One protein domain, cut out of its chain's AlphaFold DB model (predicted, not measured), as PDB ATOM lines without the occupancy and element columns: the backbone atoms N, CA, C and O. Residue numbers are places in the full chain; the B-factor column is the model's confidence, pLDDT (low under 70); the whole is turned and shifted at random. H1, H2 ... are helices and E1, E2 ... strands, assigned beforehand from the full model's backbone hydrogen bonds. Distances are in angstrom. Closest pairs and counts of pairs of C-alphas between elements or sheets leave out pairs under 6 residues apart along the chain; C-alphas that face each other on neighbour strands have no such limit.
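This is residues 2 to 67 and 279 to 299 of the 299 residues of the protein "Heme-thiolate monooxygenase" of Brucella sp. 10RB9215 (UniProt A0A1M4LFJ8). A small strand hairpin, E1 and E2, lies near the middle, with helices H1 and H2 toward one end and, toward the other, helix H3, strand E3 and a second hairpin, E4 and E5. Residues 2 to 16, with no named element, lead in to H1, their C-alphas 11 to 25 A from the mean of all C-alphas. The 87 printed residues run H1, H2, E1, E2, H3, E3, E4, E5, each two-stranded sheet antiparallel; the class is mixed, with under half of the residues in named elements. The whole is compact, with a radius of gyration of the C-alphas of 13.4 A and spans of 36 by 33 by 25 A.

E1 is residues 36 to 39, 10.3 A long, and E2 residues 43 to 46, 10.0 A. H1 is residues 17 to 21, 5.9 A, beginning at C-alpha 17 (-11.336, 38.947, -22.004). H2 is residues 23 to 33, 15.3 A; H3 is residues 49 to 57, 12.2 A. E3 is residues 279 to 281, 6.7 A, E4 residues 285 to 287, 6.5 A, and E5 residues 290 to 292, 6.4 A, ending at C-alpha 292 (-5.221, 17.822, -41.258).

Hairpin E1 and E2 is antiparallel at 152 degrees, with N 37 and O 45 within hydrogen-bond range at 3.0 A. Hairpin E4 and E5 is antiparallel at 151 degrees, with N 285 and O 292 at 2.9 A. The closest C-alphas of E1 and E5, Val 36 and Gly 290, are 6.4 A apart; those of E2 and H3, Leu 46 and Val 52, 6.4 A. H1 and H2 only just touch, only at the corner, with 3 pairs of C-alphas within 8 A, the closest Val 19 and Ala 26, 5.5 A. H2 and H3 are apart. E3 pairs with no named strand, but residues 62 to 63 and 297 to 298 pair antiparallel with parts of it. In H1, H2 and H3 every O i to N i+4 pair is within hydrogen-bond range.

The C-alphas farthest apart, Thr 2 and Ser 21, are 41.5 A apart. Residues 68 to 278 are not printed; C-alphas 67 and 279 are 10.0 A apart across the cut. Of the links printed whole, none is long. Residues 2 to 7 and 299 have pLDDT under 70.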
ATOM      1  N   THR A   2      -5.095  26.959 -58.409       35.06
ATOM      2  CA  THR A   2      -5.185  26.722 -56.966       35.06
ATOM      3  C   THR A   2      -6.348  27.556 -56.438       35.06
ATOM      4  O   THR A   2      -6.337  28.777 -56.570       35.06
ATOM      5  N   SER A   3      -7.383  26.896 -55.913       35.72
ATOM      6  CA  SER A   3      -8.465  27.593 -55.209       35.72
ATOM      7  C   SER A   3      -7.862  28.438 -54.082       35.72
ATOM      8  O   SER A   3      -6.926  27.965 -53.427       35.72
ATOM      9  N   PRO A   4      -8.353  29.668 -53.849       43.03
ATOM     10  CA  PRO A   4      -7.930  30.443 -52.697       43.03
ATOM     11  C   PRO A   4      -8.270  29.612 -51.462       43.03
ATOM     12  O   PRO A   4      -9.410  29.199 -51.275       43.03
ATOM     13  N   THR A   5      -7.258  29.274 -50.668       54.16
ATOM     14  CA  THR A   5      -7.458  28.588 -49.393       54.16
ATOM     15  C   THR A   5      -8.238  29.553 -48.510       54.16
ATOM     16  O   THR A   5      -7.673  30.530 -48.019       54.16
ATOM     17  N   GLU A   6      -9.549  29.337 -48.380       57.28
ATOM     18  CA  GLU A   6     -10.374  30.064 -47.418       57.28
ATOM     19  C   GLU A   6      -9.684  29.986 -46.057       57.28
ATOM     20  O   GLU A   6      -9.277  28.908 -45.607       57.28
ATOM     21  N   ARG A   7      -9.474  31.149 -45.430       60.31
ATOM     22  CA  ARG A   7      -8.941  31.179 -44.071       60.31
ATOM     23  C   ARG A   7      -9.921  30.420 -43.176       60.31
ATOM     24  O   ARG A   7     -11.124  30.656 -43.305       60.31
ATOM     25  N   PRO A   8      -9.441  29.529 -42.293       72.81
ATOM     26  CA  PRO A   8     -10.331  28.843 -41.375       72.81
ATOM     27  C   PRO A   8     -11.095  29.879 -40.549       72.81
ATOM     28  O   PRO A   8     -10.529  30.903 -40.157       72.81
ATOM     29  N   LYS A   9     -12.380  29.621 -40.300       82.12
ATOM     30  CA  LYS A   9     -13.181  30.447 -39.397       82.12
ATOM     31  C   LYS A   9     -12.496  30.488 -38.025       82.12
ATOM     32  O   LYS A   9     -11.937  29.493 -37.577       82.12
ATOM     33  N   GLN A  10     -12.512  31.649 -37.375       89.56
ATOM     34  CA  GLN A  10     -12.058  31.761 -35.995       89.56
ATOM     35  C   GLN A  10     -13.135  31.174 -35.073       89.56
ATOM     36  O   GLN A  10     -14.203  31.764 -34.909       89.56
ATOM     37  N   ASP A  11     -12.854  30.005 -34.506       90.12
ATOM     38  CA  ASP A  11     -13.755  29.292 -33.594       90.12
ATOM     39  C   ASP A  11     -13.651  29.844 -32.166       90.12
ATOM     40  O   ASP A  11     -14.624  29.822 -31.415       90.12
ATOM     41  N   TRP A  12     -12.473  30.364 -31.798       92.12
ATOM     42  CA  TRP A  12     -12.203  30.942 -30.483       92.12
ATOM     43  C   TRP A  12     -11.090  32.002 -30.521       92.12
ATOM     44  O   TRP A  12     -10.320  32.099 -31.484       92.12
ATOM     45  N   ASP A  13     -10.988  32.818 -29.466       92.12
ATOM     46  CA  ASP A  13      -9.874  33.754 -29.275       92.12
ATOM     47  C   ASP A  13      -9.219  33.550 -27.898       92.12
ATOM     48  O   ASP A  13      -9.805  33.955 -26.886       92.12
ATOM     49  N   PRO A  14      -7.996  32.982 -27.837       89.94
ATOM     50  CA  PRO A  14      -7.257  32.793 -26.587       89.94
ATOM     51  C   PRO A  14      -6.894  34.104 -25.876       89.94
ATOM     52  O   PRO A  14      -6.445  34.072 -24.734       89.94
ATOM     53  N   ARG A  15      -7.048  35.253 -26.542       90.06
ATOM     54  CA  ARG A  15      -6.777  36.582 -25.980       90.06
ATOM     55  C   ARG A  15      -8.048  37.364 -25.656       90.06
ATOM     56  O   ARG A  15      -7.957  38.539 -25.307       90.06
ATOM     57  N   SER A  16      -9.222  36.754 -25.811       92.56
ATOM     58  CA  SER A  16     -10.474  37.387 -25.401       92.56
ATOM     59  C   SER A  16     -10.498  37.598 -23.887       92.56
ATOM     60  O   SER A  16      -9.945  36.803 -23.128       92.56
ATOM     61  N   GLU A  17     -11.179  38.650 -23.434       92.81
ATOM     62  CA  GLU A  17     -11.336  38.947 -22.004       92.81
ATOM     63  C   GLU A  17     -11.937  37.763 -21.229       92.81
ATOM     64  O   GLU A  17     -11.505  37.461 -20.119       92.81
ATOM     65  N   ALA A  18     -12.872  37.033 -21.847       90.44
ATOM     66  CA  ALA A  18     -13.463  35.831 -21.265       90.44
ATOM     67  C   ALA A  18     -12.414  34.735 -20.991       90.44
ATOM     68  O   ALA A  18     -12.400  34.168 -19.904       90.44
ATOM     69  N   VAL A  19     -11.495  34.478 -21.931       91.81
ATOM     70  CA  VAL A  19     -10.416  33.491 -21.734       91.81
ATOM     71  C   VAL A  19      -9.373  33.995 -20.734       91.81
ATOM     72  O   VAL A  19      -8.886  33.222 -19.918       91.81
ATOM     73  N   LEU A  20      -9.017  35.280 -20.776       90.31
ATOM     74  CA  LEU A  20      -7.989  35.840 -19.893       90.31
ATOM     75  C   LEU A  20      -8.450  35.956 -18.431       90.31
ATOM     76  O   LEU A  20      -7.616  35.896 -17.529       90.31
ATOM     77  N   SER A  21      -9.754  36.121 -18.192       90.62
ATOM     78  CA  SER A  21     -10.335  36.202 -16.843       90.62
ATOM     79  C   SER A  21     -10.618  34.834 -16.214       90.62
ATOM     80  O   SER A  21     -10.444  34.690 -15.004       90.62
ATOM     81  N   ASP A  22     -11.001  33.832 -17.013       91.88
ATOM     82  CA  ASP A  22     -11.206  32.447 -16.571       91.88
ATOM     83  C   ASP A  22     -10.737  31.439 -17.634       91.88
ATOM     84  O   ASP A  22     -11.511  30.859 -18.399       91.88
ATOM     85  N   GLN A  23      -9.421  31.226 -17.677       90.12
ATOM     86  CA  GLN A  23      -8.797  30.349 -18.666       90.12
ATOM     87  C   GLN A  23      -9.228  28.884 -18.512       90.12
ATOM     88  O   GLN A  23      -9.416  28.193 -19.513       90.12
ATOM     89  N   ILE A  24      -9.398  28.409 -17.274       91.06
ATOM     90  CA  ILE A  24      -9.787  27.018 -17.001       91.06
ATOM     91  C   ILE A  24     -11.216  26.785 -17.489       91.06
ATOM     92  O   ILE A  24     -11.430  25.868 -18.285       91.06
ATOM     93  N   GLY A  25     -12.158  27.646 -17.091       93.12
ATOM     94  CA  GLY A  25     -13.550  27.552 -17.525       93.12
ATOM     95  C   GLY A  25     -13.697  27.671 -19.042       93.12
ATOM     96  O   GLY A  25     -14.456  26.917 -19.657       93.12
ATOM     97  N   ALA A  26     -12.912  28.544 -19.680       92.50
ATOM     98  CA  ALA A  26     -12.890  28.644 -21.133       92.50
ATOM     99  C   ALA A  26     -12.386  27.353 -21.802       92.50
ATOM    100  O   ALA A  26     -12.996  26.881 -22.761       92.50
ATOM    101  N   TYR A  27     -11.308  26.745 -21.301       92.19
ATOM    102  CA  TYR A  27     -10.793  25.486 -21.850       92.19
ATOM    103  C   TYR A  27     -11.746  24.307 -21.610       92.19
ATOM    104  O   TYR A  27     -11.868  23.451 -22.486       92.19
ATOM    105  N   ASP A  28     -12.458  24.273 -20.480       91.94
ATOM    106  CA  ASP A  28     -13.530  23.300 -20.234       91.94
ATOM    107  C   ASP A  28     -14.662  23.442 -21.254       91.94
ATOM    108  O   ASP A  28     -15.081  22.456 -21.864       91.94
ATOM    109  N   ALA A  29     -15.114  24.670 -21.521       91.56
ATOM    110  CA  ALA A  29     -16.127  24.917 -22.541       91.56
ATOM    111  C   ALA A  29     -15.662  24.450 -23.933       91.56
ATOM    112  O   ALA A  29     -16.424  23.792 -24.647       91.56
ATOM    113  N   MET A  30     -14.403  24.722 -24.294       91.56
ATOM    114  CA  MET A  30     -13.822  24.281 -25.565       91.56
ATOM    115  C   MET A  30     -13.749  22.755 -25.672       91.56
ATOM    116  O   MET A  30     -14.172  22.212 -26.690       91.56
ATOM    117  N   ARG A  31     -13.318  22.044 -24.617       91.12
ATOM    118  CA  ARG A  31     -13.303  20.567 -24.582       91.12
ATOM    119  C   ARG A  31     -14.655  19.948 -24.928       91.12
ATOM    120  O   ARG A  31     -14.699  18.924 -25.605       91.12
ATOM    121  N   HIS A  32     -15.745  20.562 -24.471       86.81
ATOM    122  CA  HIS A  32     -17.098  20.067 -24.712       86.81
ATOM    123  C   HIS A  32     -17.674  20.469 -26.075       86.81
ATOM    124  O   HIS A  32     -18.418  19.689 -26.665       86.81
ATOM    125  N   GLN A  33     -17.374  21.676 -26.562       84.25
ATOM    126  CA  GLN A  33     -17.997  22.228 -27.773       84.25
ATOM    127  C   GLN A  33     -17.179  21.975 -29.045       84.25
ATOM    128  O   GLN A  33     -17.742  21.612 -30.077       84.25
ATOM    129  N   TYR A  34     -15.861  22.165 -28.970       82.69
ATOM    130  CA  TYR A  34     -14.931  22.120 -30.097       82.69
ATOM    131  C   TYR A  34     -13.607  21.480 -29.642       82.69
ATOM    132  O   TYR A  34     -12.648  22.196 -29.348       82.69
ATOM    133  N   PRO A  35     -13.510  20.134 -29.588       83.50
ATOM    134  CA  PRO A  35     -12.282  19.449 -29.158       83.50
ATOM    135  C   PRO A  35     -11.068  19.797 -30.038       83.50
ATOM    136  O   PRO A  35      -9.923  19.678 -29.597       83.50
ATOM    137  N   VAL A  36     -11.339  20.283 -31.253       92.25
ATOM    138  CA  VAL A  36     -10.403  20.896 -32.192       92.25
ATOM    139  C   VAL A  36     -10.965  22.253 -32.598       92.25
ATOM    140  O   VAL A  36     -12.093  22.310 -33.088       92.25
ATOM    141  N   ALA A  37     -10.193  23.327 -32.439       92.62
ATOM    142  CA  ALA A  37     -10.661  24.670 -32.783       92.62
ATOM    143  C   ALA A  37      -9.549  25.546 -33.360       92.62
ATOM    144  O   ALA A  37      -8.406  25.511 -32.896       92.62
ATOM    145  N   HIS A  38      -9.880  26.371 -34.348       92.31
ATOM    146  CA  HIS A  38      -8.943  27.318 -34.936       92.31
ATOM    147  C   HIS A  38      -9.046  28.707 -34.287       92.31
ATOM    148  O   HIS A  38     -10.135  29.247 -34.094       92.31
ATOM    149  N   SER A  39      -7.897  29.327 -34.013       91.75
ATOM    150  CA  SER A  39      -7.791  30.760 -33.719       91.75
ATOM    151  C   SER A  39      -6.734  31.424 -34.598       91.75
ATOM    152  O   SER A  39      -5.707  30.824 -34.908       91.75
ATOM    153  N   ASP A  40      -6.914  32.702 -34.930       88.94
ATOM    154  CA  ASP A  40      -5.898  33.473 -35.670       88.94
ATOM    155  C   ASP A  40      -4.598  33.666 -34.860       88.94
ATOM    156  O   ASP A  40      -3.515  33.937 -35.405       88.94
ATOM    157  N   TYR A  41      -4.687  33.531 -33.531       86.25
ATOM    158  CA  TYR A  41      -3.545  33.700 -32.644       86.25
ATOM    159  C   TYR A  41      -2.696  32.427 -32.485       86.25
ATOM    160  O   TYR A  41      -1.474  32.488 -32.654       86.25
ATOM    161  N   LEU A  42      -3.314  31.285 -32.173       87.38
ATOM    162  CA  LEU A  42      -2.596  30.027 -31.932       87.38
ATOM    163  C   LEU A  42      -2.584  29.095 -33.150       87.38
ATOM    164  O   LEU A  42      -1.682  28.269 -33.261       87.38
ATOM    165  N   GLY A  43      -3.515  29.253 -34.091       89.31
ATOM    166  CA  GLY A  43      -3.798  28.258 -35.121       89.31
ATOM    167  C   GLY A  43      -4.753  27.185 -34.596       89.31
ATOM    168  O   GLY A  43      -5.662  27.482 -33.820       89.31
ATOM    169  N   TRP A  44      -4.558  25.940 -35.029       91.69
ATOM    170  CA  TRP A  44      -5.416  24.799 -34.695       91.69
ATOM    171  C   TRP A  44      -5.068  24.175 -33.345       91.69
ATOM    172  O   TRP A  44      -4.048  23.518 -33.222       91.69
ATOM    173  N   SER A  45      -5.919  24.341 -32.341       93.81
ATOM    174  CA  SER A  45      -5.678  23.853 -30.977       93.81
ATOM    175  C   SER A  45      -6.457  22.576 -30.688       93.81
ATOM    176  O   SER A  45      -7.598  22.435 -31.135       93.81
ATOM    177  N   LEU A  46      -5.839  21.674 -29.925       94.00
ATOM    178  CA  LEU A  46      -6.455  20.460 -29.394       94.00
ATOM    179  C   LEU A  46      -6.710  20.645 -27.898       94.00
ATOM    180  O   LEU A  46      -5.819  21.070 -27.167       94.00
ATOM    181  N   PHE A  47      -7.918  20.323 -27.438       92.50
ATOM    182  CA  PHE A  47      -8.311  20.560 -26.042       92.50
ATOM    183  C   PHE A  47      -8.442  19.288 -25.204       92.50
ATOM    184  O   PHE A  47      -8.434  19.363 -23.972       92.50
ATOM    185  N   SER A  48      -8.592  18.131 -25.853       92.00
ATOM    186  CA  SER A  48      -8.716  16.840 -25.177       92.00
ATOM    187  C   SER A  48      -7.356  16.323 -24.717       92.00
ATOM    188  O   SER A  48      -6.388  16.361 -25.475       92.00
ATOM    189  N   TYR A  49      -7.304  15.777 -23.499       92.19
ATOM    190  CA  TYR A  49      -6.108  15.127 -22.965       92.19
ATOM    191  C   TYR A  49      -5.622  13.998 -23.884       92.19
ATOM    192  O   TYR A  49      -4.448  13.973 -24.243       92.19
ATOM    193  N   ASP A  50      -6.527  13.123 -24.329       93.38
ATOM    194  CA  ASP A  50      -6.175  11.951 -25.141       93.38
ATOM    195  C   ASP A  50      -5.578  12.342 -26.500       93.38
ATOM    196  O   ASP A  50      -4.614  11.730 -26.962       93.38
ATOM    197  N   ASP A  51      -6.118  13.386 -27.138       93.81
ATOM    198  CA  ASP A  51      -5.588  13.889 -28.407       93.81
ATOM    199  C   ASP A  51      -4.219  14.553 -28.212       93.81
ATOM    200  O   ASP A  51      -3.317  14.332 -29.019       93.81
ATOM    201  N   VAL A  52      -4.039  15.326 -27.135       93.88
ATOM    202  CA  VAL A  52      -2.751  15.958 -26.810       93.88
ATOM    203  C   VAL A  52      -1.687  14.901 -26.518       93.88
ATOM    204  O   VAL A  52      -0.613  14.964 -27.106       93.88
ATOM    205  N   VAL A  53      -1.978  13.898 -25.684       94.88
ATOM    206  CA  VAL A  53      -1.038  12.800 -25.391       94.88
ATOM    207  C   VAL A  53      -0.671  12.046 -26.664       94.88
ATOM    208  O   VAL A  53       0.509  11.868 -26.949       94.88
ATOM    209  N   ARG A  54      -1.657  11.701 -27.501       95.19
ATOM    210  CA  ARG A  54      -1.400  11.059 -28.795       95.19
ATOM    211  C   ARG A  54      -0.467  11.888 -29.683       95.19
ATOM    212  O   ARG A  54       0.405  11.323 -30.335       95.19
ATOM    213  N   VAL A  55      -0.660  13.206 -29.735       95.44
ATOM    214  CA  VAL A  55       0.198  14.123 -30.504       95.44
ATOM    215  C   VAL A  55       1.611  14.204 -29.934       95.44
ATOM    216  O   VAL A  55       2.564  14.326 -30.700       95.44
ATOM    217  N   LEU A  56       1.762  14.141 -28.612       94.00
ATOM    218  CA  LEU A  56       3.067  14.163 -27.954       94.00
ATOM    219  C   LEU A  56       3.847  12.853 -28.152       94.00
ATOM    220  O   LEU A  56       5.064  12.917 -28.325       94.00
ATOM    221  N   ASP A  57       3.160  11.710 -28.172       95.56
ATOM    222  CA  ASP A  57       3.781  10.384 -28.296       95.56
ATOM    223  C   ASP A  57       4.106   9.997 -29.755       95.56
ATOM    224  O   ASP A  57       5.083   9.293 -30.012       95.56
ATOM    225  N   ASP A  58       3.324  10.463 -30.737       96.88
ATOM    226  CA  ASP A  58       3.500  10.148 -32.166       96.88
ATOM    227  C   ASP A  58       4.344  11.213 -32.892       96.88
ATOM    228  O   ASP A  58       3.864  11.957 -33.752       96.88
ATOM    229  N   HIS A  59       5.635  11.279 -32.552       95.50
ATOM    230  CA  HIS A  59       6.573  12.235 -33.155       95.50
ATOM    231  C   HIS A  59       6.791  12.017 -34.666       95.50
ATOM    232  O   HIS A  59       7.240  12.924 -35.365       95.50
ATOM    233  N   GLU A  60       6.489  10.824 -35.196       96.62
ATOM    234  CA  GLU A  60       6.564  10.556 -36.634       96.62
ATOM    235  C   GLU A  60       5.475  11.308 -37.397       96.62
ATOM    236  O   GLU A  60       5.731  11.821 -38.487       96.62
ATOM    237  N   THR A  61       4.262  11.390 -36.838       97.38
ATOM    238  CA  THR A  61       3.163  12.175 -37.415       97.38
ATOM    239  C   THR A  61       3.247  13.646 -37.044       97.38
ATOM    240  O   THR A  61       2.899  14.496 -37.865       97.38
ATOM    241  N   PHE A  62       3.673  13.952 -35.821       97.12
ATOM    242  CA  PHE A  62       3.645  15.287 -35.234       97.12
ATOM    243  C   PHE A  62       5.062  15.725 -34.866       97.12
ATOM    244  O   PHE A  62       5.522  15.565 -33.738       97.12
ATOM    245  N   SER A  63       5.744  16.316 -35.840       96.69
ATOM    246  CA  SER A  63       7.124  16.777 -35.718       96.69
ATOM    247  C   SER A  63       7.246  17.987 -34.789       96.69
ATOM    248  O   SER A  63       6.381  18.874 -34.766       96.69
ATOM    249  N   SER A  64       8.360  18.060 -34.062       95.50
ATOM    250  CA  SER A  64       8.743  19.227 -33.255       95.50
ATOM    251  C   SER A  64       9.488  20.301 -34.067       95.50
ATOM    252  O   SER A  64       9.735  21.402 -33.568       95.50
ATOM    253  N   VAL A  65       9.799  20.042 -35.344       94.31
ATOM    254  CA  VAL A  65      10.501  20.966 -36.253       94.31
ATOM    255  C   VAL A  65       9.537  22.033 -36.795       94.31
ATOM    256  O   VAL A  65       9.140  22.059 -37.958       94.31
ATOM    257  N   VAL A  66       9.116  22.949 -35.923       89.38
ATOM    258  CA  VAL A  66       8.094  23.975 -36.226       89.38
ATOM    259  C   VAL A  66       8.660  25.303 -36.758       89.38
ATOM    260  O   VAL A  66       7.897  26.221 -37.100       89.38
ATOM    261  N   SER A  67       9.989  25.423 -36.801       85.88
ATOM    262  CA  SER A  67      10.764  26.610 -37.181       85.88
ATOM    263  C   SER A  67      12.055  26.189 -37.885       85.88
ATOM    264  O   SER A  67      12.585  25.121 -37.606       85.88
ATOM    265  N   ARG A 279       3.328  21.534 -32.558       94.75
ATOM    266  CA  ARG A 279       3.776  20.487 -33.481       94.75
ATOM    267  C   ARG A 279       3.436  20.851 -34.916       94.75
ATOM    268  O   ARG A 279       2.628  21.748 -35.162       94.75
ATOM    269  N   VAL A 280       4.048  20.157 -35.867       95.56
ATOM    270  CA  VAL A 280       3.683  20.218 -37.283       95.56
ATOM    271  C   VAL A 280       3.409  18.818 -37.823       95.56
ATOM    272  O   VAL A 280       4.179  17.890 -37.601       95.56
ATOM    273  N   THR A 281       2.293  18.644 -38.526       96.94
ATOM    274  CA  THR A 281       1.932  17.353 -39.125       96.94
ATOM    275  C   THR A 281       2.866  17.012 -40.288       96.94
ATOM    276  O   THR A 281       3.007  17.817 -41.209       96.94
ATOM    277  N   THR A 282       3.438  15.816 -40.322       97.06
ATOM    278  CA  THR A 282       4.324  15.348 -41.410       97.06
ATOM    279  C   THR A 282       3.561  14.644 -42.536       97.06
ATOM    280  O   THR A 282       4.019  14.577 -43.675       97.06
ATOM    281  N   ARG A 283       2.359  14.146 -42.229       96.44
ATOM    282  CA  ARG A 283       1.447  13.445 -43.140       96.44
ATOM    283  C   ARG A 283       0.000  13.825 -42.860       96.44
ATOM    284  O   ARG A 283      -0.311  14.402 -41.821       96.44
ATOM    285  N   ALA A 284      -0.892  13.480 -43.787       97.25
ATOM    286  CA  ALA A 284      -2.319  13.660 -43.563       97.25
ATOM    287  C   ALA A 284      -2.789  12.801 -42.374       97.25
ATOM    288  O   ALA A 284      -2.472  11.612 -42.304       97.25
ATOM    289  N   VAL A 285      -3.543  13.393 -41.446       96.81
ATOM    290  CA  VAL A 285      -3.970  12.734 -40.202       96.81
ATOM    291  C   VAL A 285      -5.355  13.195 -39.756       96.81
ATOM    292  O   VAL A 285      -5.792  14.306 -40.057       96.81
ATOM    293  N   VAL A 286      -6.047  12.316 -39.027       95.31
ATOM    294  CA  VAL A 286      -7.276  12.635 -38.298       95.31
ATOM    295  C   VAL A 286      -7.005  12.589 -36.793       95.31
ATOM    296  O   VAL A 286      -6.572  11.554 -36.270       95.31
ATOM    297  N   VAL A 287      -7.260  13.703 -36.108       93.06
ATOM    298  CA  VAL A 287      -7.095  13.874 -34.651       93.06
ATOM    299  C   VAL A 287      -8.192  14.800 -34.122       93.06
ATOM    300  O   VAL A 287      -8.567  15.745 -34.816       93.06
ATOM    301  N   GLY A 288      -8.791  14.473 -32.970       88.12
ATOM    302  CA  GLY A 288      -9.956  15.182 -32.416       88.12
ATOM    303  C   GLY A 288     -11.154  15.334 -33.371       88.12
ATOM    304  O   GLY A 288     -11.932  16.275 -33.270       88.12
ATOM    305  N   GLY A 289     -11.284  14.448 -34.367       87.88
ATOM    306  CA  GLY A 289     -12.290  14.545 -35.436       87.88
ATOM    307  C   GLY A 289     -11.948  15.530 -36.568       87.88
ATOM    308  O   GLY A 289     -12.604  15.506 -37.612       87.88
ATOM    309  N   GLY A 290     -10.897  16.340 -36.420       89.00
ATOM    310  CA  GLY A 290     -10.365  17.218 -37.462       89.00
ATOM    311  C   GLY A 290      -9.487  16.466 -38.465       89.00
ATOM    312  O   GLY A 290      -8.752  15.551 -38.096       89.00
ATOM    313  N   LYS A 291      -9.551  16.852 -39.748       93.19
ATOM    314  CA  LYS A 291      -8.698  16.309 -40.821       93.19
ATOM    315  C   LYS A 291      -7.622  17.323 -41.189       93.19
ATOM    316  O   LYS A 291      -7.939  18.400 -41.690       93.19
ATOM    317  N   PHE A 292      -6.363  16.950 -41.011       94.19
ATOM    318  CA  PHE A 292      -5.221  17.822 -41.258       94.19
ATOM    319  C   PHE A 292      -4.377  17.289 -42.414       94.19
ATOM    320  O   PHE A 292      -3.990  16.121 -42.373       94.19
ATOM    321  N   PRO A 293      -4.090  18.092 -43.457       94.38
ATOM    322  CA  PRO A 293      -3.043  17.764 -44.424       94.38
ATOM    323  C   PRO A 293      -1.650  17.892 -43.774       94.38
ATOM    324  O   PRO A 293      -1.560  18.456 -42.686       94.38
ATOM    325  N   PRO A 294      -0.570  17.429 -44.431       93.81
ATOM    326  CA  PRO A 294       0.794  17.713 -43.984       93.81
ATOM    327  C   PRO A 294       1.077  19.224 -43.875       93.81
ATOM    328  O   PRO A 294       0.367  20.054 -44.449       93.81
ATOM    329  N   GLU A 295       2.129  19.564 -43.128       91.44
ATOM    330  CA  GLU A 295       2.626  20.921 -42.854       91.44
ATOM    331  C   GLU A 295       1.655  21.832 -42.078       91.44
ATOM    332  O   GLU A 295       1.769  23.062 -42.088       91.44
ATOM    333  N   ARG A 296       0.693  21.252 -41.353       90.50
ATOM    334  CA  ARG A 296      -0.203  21.998 -40.466       90.50
ATOM    335  C   ARG A 296       0.340  22.072 -39.055       90.50
ATOM    336  O   ARG A 296       0.701  21.064 -38.462       90.50
ATOM    337  N   LYS A 297       0.374  23.296 -38.524       86.56
ATOM    338  CA  LYS A 297       0.788  23.574 -37.150       86.56
ATOM    339  C   LYS A 297      -0.375  23.352 -36.189       86.56
ATOM    340  O   LYS A 297      -1.455  23.898 -36.414       86.56
ATOM    341  N   LEU A 298      -0.103  22.594 -35.134       83.00
ATOM    342  CA  LEU A 298      -1.000  22.293 -34.023       83.00
ATOM    343  C   LEU A 298      -0.337  22.808 -32.731       83.00
ATOM    344  O   LEU A 298       0.645  22.197 -32.313       83.00
ATOM    345  N   PRO A 299      -0.706  23.983 -32.189       66.69
ATOM    346  CA  PRO A 299      -0.361  24.432 -30.828       66.69
ATOM    347  C   PRO A 299      -0.806  23.508 -29.692       66.69
ATOM    348  O   PRO A 299      -1.833  22.811 -29.855       66.69
TER     349      PRO A 299